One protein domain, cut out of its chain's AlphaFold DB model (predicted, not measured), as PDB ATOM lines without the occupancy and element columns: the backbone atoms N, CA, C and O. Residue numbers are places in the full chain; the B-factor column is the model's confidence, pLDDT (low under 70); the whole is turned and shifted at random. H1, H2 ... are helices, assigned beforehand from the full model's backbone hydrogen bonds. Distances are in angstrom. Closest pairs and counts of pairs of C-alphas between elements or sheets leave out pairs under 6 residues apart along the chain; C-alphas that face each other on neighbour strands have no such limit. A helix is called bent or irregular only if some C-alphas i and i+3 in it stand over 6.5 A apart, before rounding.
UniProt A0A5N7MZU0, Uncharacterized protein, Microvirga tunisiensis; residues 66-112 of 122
ATOM      1  N   SER A  66      21.009   1.142 -47.427       84.81
ATOM      2  CA  SER A  66      21.038   0.116 -48.478       84.81
ATOM      3  C   SER A  66      22.466  -0.341 -48.748       84.81
ATOM      4  O   SER A  66      23.370   0.477 -48.905       84.81
ATOM      5  N   PHE A  67      22.678  -1.655 -48.799       85.00
ATOM      6  CA  PHE A  67      23.986  -2.243 -49.066       85.00
ATOM      7  C   PHE A  67      23.847  -3.584 -49.790       85.00
ATOM      8  O   PHE A  67      22.805  -4.241 -49.756       85.00
ATOM      9  N   ARG A  68      24.904  -3.980 -50.504       91.81
ATOM     10  CA  ARG A  68      24.976  -5.271 -51.198       91.81
ATOM     11  C   ARG A  68      25.655  -6.290 -50.297       91.81
ATOM     12  O   ARG A  68      26.698  -6.006 -49.719       91.81
ATOM     13  N   VAL A  69      25.074  -7.483 -50.222       88.62
ATOM     14  CA  VAL A  69      25.548  -8.565 -49.353       88.62
ATOM     15  C   VAL A  69      25.648  -9.859 -50.155       88.62
ATOM     16  O   VAL A  69      24.747 -10.147 -50.951       88.62
ATOM     17  N   PRO A  70      26.702 -10.668 -49.957       92.81
ATOM     18  CA  PRO A  70      26.753 -12.019 -50.501       92.81
ATOM     19  C   PRO A  70      25.568 -12.863 -50.009       92.81
ATOM     20  O   PRO A  70      25.302 -12.923 -48.809       92.81
ATOM     21  N   LYS A  71      24.887 -13.573 -50.919       91.31
ATOM     22  CA  LYS A  71      23.718 -14.407 -50.573       91.31
ATOM     23  C   LYS A  71      24.027 -15.463 -49.511       91.31
ATOM     24  O   LYS A  71      23.229 -15.657 -48.607       91.31
ATOM     25  N   ALA A  72      25.208 -16.078 -49.579       93.50
ATOM     26  CA  ALA A  72      25.638 -17.075 -48.600       93.50
ATOM     27  C   ALA A  72      25.713 -16.507 -47.172       93.50
ATOM     28  O   ALA A  72      25.360 -17.196 -46.217       93.50
ATOM     29  N   LEU A  73      26.130 -15.243 -47.026       89.12
ATOM     30  CA  LEU A  73      26.172 -14.572 -45.727       89.12
ATOM     31  C   LEU A  73      24.757 -14.278 -45.233       89.12
ATOM     32  O   LEU A  73      24.453 -14.542 -44.073       89.12
ATOM     33  N   LEU A  74      23.889 -13.786 -46.120       89.88
ATOM     34  CA  LEU A  74      22.496 -13.513 -45.783       89.88
ATOM     35  C   LEU A  74      21.781 -14.788 -45.314       89.88
ATOM     36  O   LEU A  74      21.171 -14.785 -44.254       89.88
ATOM     37  N   GLU A  75      21.913 -15.894 -46.043       91.94
ATOM     38  CA  GLU A  75      21.305 -17.176 -45.670       91.94
ATOM     39  C   GLU A  75      21.858 -17.735 -44.356       91.94
ATOM     40  O   GLU A  75      21.091 -18.243 -43.537       91.94
ATOM     41  N   ALA A  76      23.171 -17.640 -44.127       90.94
ATOM     42  CA  ALA A  76      23.773 -18.063 -42.866       90.94
ATOM     43  C   ALA A  76      23.221 -17.244 -41.691       90.94
ATOM     44  O   ALA A  76      22.825 -17.811 -40.675       90.94
ATOM     45  N   ALA A  77      23.124 -15.925 -41.856       88.50
ATOM     46  CA  ALA A  77      22.584 -15.034 -40.841       88.50
ATOM     47  C   ALA A  77      21.088 -15.286 -40.583       88.50
ATOM     48  O   ALA A  77      20.672 -15.321 -39.428       88.50
ATOM     49  N   GLN A  78      20.281 -15.529 -41.619       89.62
ATOM     50  CA  GLN A  78      18.867 -15.901 -41.467       89.62
ATOM     51  C   GLN A  78      18.698 -17.245 -40.746       89.62
ATOM     52  O   GLN A  78      17.858 -17.364 -39.859       89.62
ATOM     53  N   ARG A  79      19.515 -18.256 -41.073       90.62
ATOM     54  CA  ARG A  79      19.501 -19.558 -40.377       90.62
ATOM     55  C   ARG A  79      19.895 -19.431 -38.912       90.62
ATOM     56  O   ARG A  79      19.295 -20.077 -38.063       90.62
ATOM     57  N   GLU A  80      20.897 -18.607 -38.631       86.19
ATOM     58  CA  GLU A  80      21.395 -18.388 -37.278       86.19
ATOM     59  C   GLU A  80      20.388 -17.593 -36.438       86.19
ATOM     60  O   GLU A  80      20.147 -17.917 -35.279       86.19
ATOM     61  N   THR A  81      19.781 -16.549 -36.996       85.25
ATOM     62  CA  THR A  81      18.905 -15.630 -36.248       85.25
ATOM     63  C   THR A  81      17.435 -16.042 -36.258       85.25
ATOM     64  O   THR A  81      16.688 -15.611 -35.386       85.25
ATOM     65  N   GLY A  82      17.010 -16.864 -37.221       88.31
ATOM     66  CA  GLY A  82      15.602 -17.174 -37.483       88.31
ATOM     67  C   GLY A  82      14.824 -16.023 -38.137       88.31
ATOM     68  O   GLY A  82      13.644 -16.186 -38.440       88.31
ATOM     69  N   ILE A  83      15.466 -14.873 -38.369       88.44
ATOM     70  CA  ILE A  83      14.850 -13.698 -38.983       88.44
ATOM     71  C   ILE A  83      14.867 -13.875 -40.497       88.44
ATOM     72  O   ILE A  83      15.919 -14.093 -41.089       88.44
ATOM     73  N   THR A  84      13.709 -13.747 -41.139       87.38
ATOM     74  CA  THR A  84      13.571 -13.859 -42.601       87.38
ATOM     75  C   THR A  84      13.605 -12.500 -43.299       87.38
ATOM     76  O   THR A  84      13.946 -12.422 -44.480       87.38
ATOM     77  N   SER A  85      13.293 -11.422 -42.572       88.44
ATOM     78  CA  SER A  85      13.291 -10.051 -43.080       88.44
ATOM     79  C   SER A  85      14.709  -9.457 -43.087       88.44
ATOM     80  O   SER A  85      15.323  -9.324 -42.026       88.44
ATOM     81  N   PRO A  86      15.250  -9.042 -44.251       87.00
ATOM     82  CA  PRO A  86      16.561  -8.393 -44.324       87.00
ATOM     83  C   PRO A  86      16.645  -7.111 -43.487       87.00
ATOM     84  O   PRO A  86      17.702  -6.803 -42.942       87.00
ATOM     85  N   THR A  87      15.534  -6.382 -43.364       87.69
ATOM     86  CA  THR A  87      15.456  -5.149 -42.575       87.69
ATOM     87  C   THR A  87      15.609  -5.437 -41.086       87.69
ATOM     88  O   THR A  87      16.434  -4.817 -40.422       87.69
ATOM     89  N   GLU A  88      14.873  -6.419 -40.562       85.56
ATOM     90  CA  GLU A  88      14.982  -6.825 -39.154       85.56
ATOM     91  C   GLU A  88      16.366  -7.394 -38.840       85.56
ATOM     92  O   GLU A  88      16.928  -7.117 -37.782       85.56
ATOM     93  N   LEU A  89      16.955  -8.131 -39.787       90.00
ATOM     94  CA  LEU A  89      18.313  -8.643 -39.663       90.00
ATOM     95  C   LEU A  89      19.341  -7.502 -39.597       90.00
ATOM     96  O   LEU A  89      20.279  -7.560 -38.803       90.00
ATOM     97  N   GLY A  90      19.154  -6.456 -40.407       88.75
ATOM     98  CA  GLY A  90      19.973  -5.247 -40.370       88.75
ATOM     99  C   GLY A  90      19.856  -4.507 -39.038       88.75
ATOM    100  O   GLY A  90      20.873  -4.148 -38.449       88.75
ATOM    101  N   ILE A  91      18.635  -4.345 -38.522       86.81
ATOM    102  CA  ILE A  91      18.387  -3.718 -37.215       86.81
ATOM    103  C   ILE A  91      19.048  -4.525 -36.094       86.81
ATOM    104  O   ILE A  91      19.731  -3.945 -35.253       86.81
ATOM    105  N   LEU A  92      18.903  -5.854 -36.099       87.31
ATOM    106  CA  LEU A  92      19.568  -6.733 -35.135       87.31
ATOM    107  C   LEU A  92      21.091  -6.568 -35.196       87.31
ATOM    108  O   LEU A  92      21.729  -6.408 -34.160       87.31
ATOM    109  N   ALA A  93      21.681  -6.580 -36.393       87.25
ATOM    110  CA  ALA A  93      23.122  -6.421 -36.555       87.25
ATOM    111  C   ALA A  93      23.609  -5.065 -36.016       87.25
ATOM    112  O   ALA A  93      24.575  -5.009 -35.256       87.25
ATOM    113  N   LEU A  94      22.911  -3.976 -36.341       87.62
ATOM    114  CA  LEU A  94      23.242  -2.646 -35.829       87.62
ATOM    115  C   LEU A  94      23.090  -2.567 -34.306       87.62
ATOM    116  O   LEU A  94      23.973  -2.036 -33.639       87.62
ATOM    117  N   ALA A  95      22.034  -3.161 -33.746       86.44
ATOM    118  CA  ALA A  95      21.840  -3.258 -32.303       86.44
ATOM    119  C   ALA A  95      22.999  -4.006 -31.621       86.44
ATOM    120  O   ALA A  95      23.550  -3.506 -30.644       86.44
ATOM    121  N   THR A  96      23.430  -5.148 -32.174       84.19
ATOM    122  CA  THR A  96      24.559  -5.926 -31.625       84.19
ATOM    123  C   THR A  96      25.889  -5.169 -31.659       84.19
ATOM    124  O   THR A  96      26.735  -5.383 -30.798       84.19
ATOM    125  N   LEU A  97      26.085  -4.278 -32.635       82.81
ATOM    126  CA  LEU A  97      27.289  -3.448 -32.729       82.81
ATOM    127  C   LEU A  97      27.231  -2.238 -31.792       82.81
ATOM    128  O   LEU A  97      28.246  -1.870 -31.208       82.81
ATOM    129  N   ALA A  98      26.057  -1.620 -31.652       83.38
ATOM    130  CA  ALA A  98      25.850  -0.463 -30.786       83.38
ATOM    131  C   ALA A  98      25.878  -0.827 -29.292       83.38
ATOM    132  O   ALA A  98      26.196   0.021 -28.460       83.38
ATOM    133  N   GLN A  99      25.553  -2.075 -28.954       79.00
ATOM    134  CA  GLN A  99      25.567  -2.599 -27.591       79.00
ATOM    135  C   GLN A  99      26.510  -3.799 -27.481       79.00
ATOM    136  O   GLN A  99      26.063  -4.948 -27.511       79.00
ATOM    137  N   PRO A 100      27.826  -3.554 -27.363       67.75
ATOM    138  CA  PRO A 100      28.761  -4.621 -27.047       67.75
ATOM    139  C   PRO A 100      28.444  -5.208 -25.665       67.75
ATOM    140  O   PRO A 100      28.076  -4.488 -24.738       67.75
ATOM    141  N   ASP A 101      28.602  -6.525 -25.533       73.19
ATOM    142  CA  ASP A 101      28.313  -7.257 -24.298       73.19
ATOM    143  C   ASP A 101      29.103  -6.676 -23.103       73.19
ATOM    144  O   ASP A 101      30.343  -6.694 -23.120       73.19
ATOM    145  N   PRO A 102      28.423  -6.206 -22.038       70.38
ATOM    146  CA  PRO A 102      29.087  -5.656 -20.857       70.38
ATOM    147  C   PRO A 102      29.951  -6.700 -20.135       70.38
ATOM    148  O   PRO A 102      30.927  -6.351 -19.466       70.38
ATOM    149  N   THR A 103      29.646  -7.993 -20.297       76.00
ATOM    150  CA  THR A 103      30.452  -9.087 -19.747       76.00
ATOM    151  C   THR A 103      31.830  -9.122 -20.397       76.00
ATOM    152  O   THR A 103      32.834  -9.276 -19.701       76.00
ATOM    153  N   ALA A 104      31.915  -8.914 -21.712       77.69
ATOM    154  CA  ALA A 104      33.184  -8.867 -22.430       77.69
ATOM    155  C   ALA A 104      34.075  -7.704 -21.953       77.69
ATOM    156  O   ALA A 104      35.287  -7.880 -21.802       77.69
ATOM    157  N   GLU A 105      33.499  -6.533 -21.667       78.31
ATOM    158  CA  GLU A 105      34.244  -5.413 -21.077       78.31
ATOM    159  C   GLU A 105      34.712  -5.714 -19.651       78.31
ATOM    160  O   GLU A 105      35.876  -5.481 -19.312       78.31
ATOM    161  N   TYR A 106      33.832  -6.278 -18.822       78.69
ATOM    162  CA  TYR A 106      34.172  -6.667 -17.458       78.69
ATOM    163  C   TYR A 106      35.299  -7.707 -17.419       78.69
ATOM    164  O   TYR A 106      36.239  -7.570 -16.633       78.69
ATOM    165  N   LEU A 107      35.247  -8.716 -18.292       82.69
ATOM    166  CA  LEU A 107      36.280  -9.744 -18.406       82.69
ATOM    167  C   LEU A 107      37.608  -9.161 -18.886       82.69
ATOM    168  O   LEU A 107      38.638  -9.501 -18.315       82.69
ATOM    169  N   LYS A 108      37.606  -8.241 -19.861       83.50
ATOM    170  CA  LYS A 108      38.827  -7.517 -20.262       83.50
ATOM    171  C   LYS A 108      39.431  -6.741 -19.095       83.50
ATOM    172  O   LYS A 108      40.637  -6.800 -18.884       83.50
ATOM    173  N   LYS A 109      38.599  -6.037 -18.326       81.31
ATOM    174  CA  LYS A 109      39.037  -5.239 -17.172       81.31
ATOM    175  C   LYS A 109      39.560  -6.101 -16.021       81.31
ATOM    176  O   LYS A 109      40.459  -5.678 -15.301       81.31
ATOM    177  N   SER A 110      38.982  -7.282 -15.843       78.44
ATOM    178  CA  SER A 110      39.296  -8.191 -14.736       78.44
ATOM    179  C   SER A 110      40.325  -9.258 -15.122       78.44
ATOM    180  O   SER A 110      40.732 -10.056 -14.278       78.44
ATOM    181  N   TYR A 111      40.767  -9.278 -16.384       80.50
ATOM    182  CA  TYR A 111      41.743 -10.238 -16.881       80.50
ATOM    183  C   TYR A 111      43.066 -10.103 -16.121       80.50
ATOM    184  O   TYR A 111      43.684  -9.041 -16.103       80.50
ATOM    185  N   GLY A 112      43.498 -11.189 -15.477       77.12
ATOM    186  CA  GLY A 112      44.746 -11.227 -14.710       77.12
ATOM    187  C   GLY A 112      44.719 -10.466 -13.379       77.12
ATOM    188  O   GLY A 112      45.734 -10.445 -12.685       77.12
TER     189      GLY A 112
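What this domain is: This is residues 66 to 112 of the 122 residues of an uncharacterized protein of Microvirga tunisiensis (UniProt A0A5N7MZU0). Two helices make an L at one end of this domain, H1 packing across the first residues of H2, and from there a long arm runs out: the free part of H2, a bare link, and then H3, which touches no other helix. The core is small, the meeting of H1 with residues 86 to 89 of H2, while residues 94 to 112 stick out from it and make most of the length. The printed part has 47 residues with three named helices, in the order H1, H2, H3 along the chain, and no named strand; the class is all helix, and 33 of the printed residues are in the helices. The whole is only just extended, close to loose, with a radius of gyration of the C-alphas of 14.4 A, and its C-alphas span 42 by 18 by 18 A.

How they stand to each other: Begin with H2, residues 86 to 98, the longest helix. Look at its residues 86 to 89, for with these alone it touches H1, residues 71 to 81. The two helices have 4 pairs of C-alphas within 8 A, and the closest C-alphas are those of Gln 78 and Leu 89, 7.5 A apart. Their lines are about perpendicular at 71 degrees, only just past a steep tilt, and their centres are 13.0 A apart. Between them you will find residues 82 to 85, a tight link. Now go to the other end of H2, where residues 99 to 101 make a second tight link, to H3, residues 102 to 110. H2 and H3 are apart, with no C-alpha of the one within 8 A of the other, though they follow each other in the chain. H1 and H3 are apart too. Residues 94 to 112 stand free, of which 94 to 98 belong to H2 and 102 to 110 belong to H3. Before H1, look also at residues 67 to 73, which stand free, of which 71 to 73 belong to H1. Within H1, H2 and H3, every O of residue i is within hydrogen-bond range of the N of residue i+4 where both lie inside the helix. None of the three helices is bent or irregular.

Where its parts are: Find C-alpha 86, of Pro 86, at (16.561, -8.393, -44.324); from there H2 runs through 13 residues to C-alpha 98, of Ala 98, at (25.850, -0.463, -30.786), 18.2 A from first to last C-alpha. Go back along the chain to Lys 71, whose C-alpha is at (23.718, -14.407, -50.573); there H1 begins, and its 11 residues run 15.2 A from first to last C-alpha, ending at Thr 81. Then go on past H2 to Pro 102, where H3 begins; its 9 residues run 12.2 A from first to last C-alpha and end at Ser 110, with C-alpha 110 at (39.296, -8.191, -14.736).

The domain as a whole: Compare the two ends of the printed part: the C-alphas of Ser 66 and Gly 112 are 42.8 A apart, and they are the two farthest apart in the domain. The outline is a rod. The printed part has no cut from residue 66 to residue 112, and it is one domain from a full chain of 122 residues. Both links between the helices are tight, and no link is long. Look down the B-factor column for the model's confidence: the mean pLDDT of the printed part is 84.9, with 90 for H1, 87 for H2 and 79 for H3. One printed residue is under 70, Pro 100, in the link between H2 and H3.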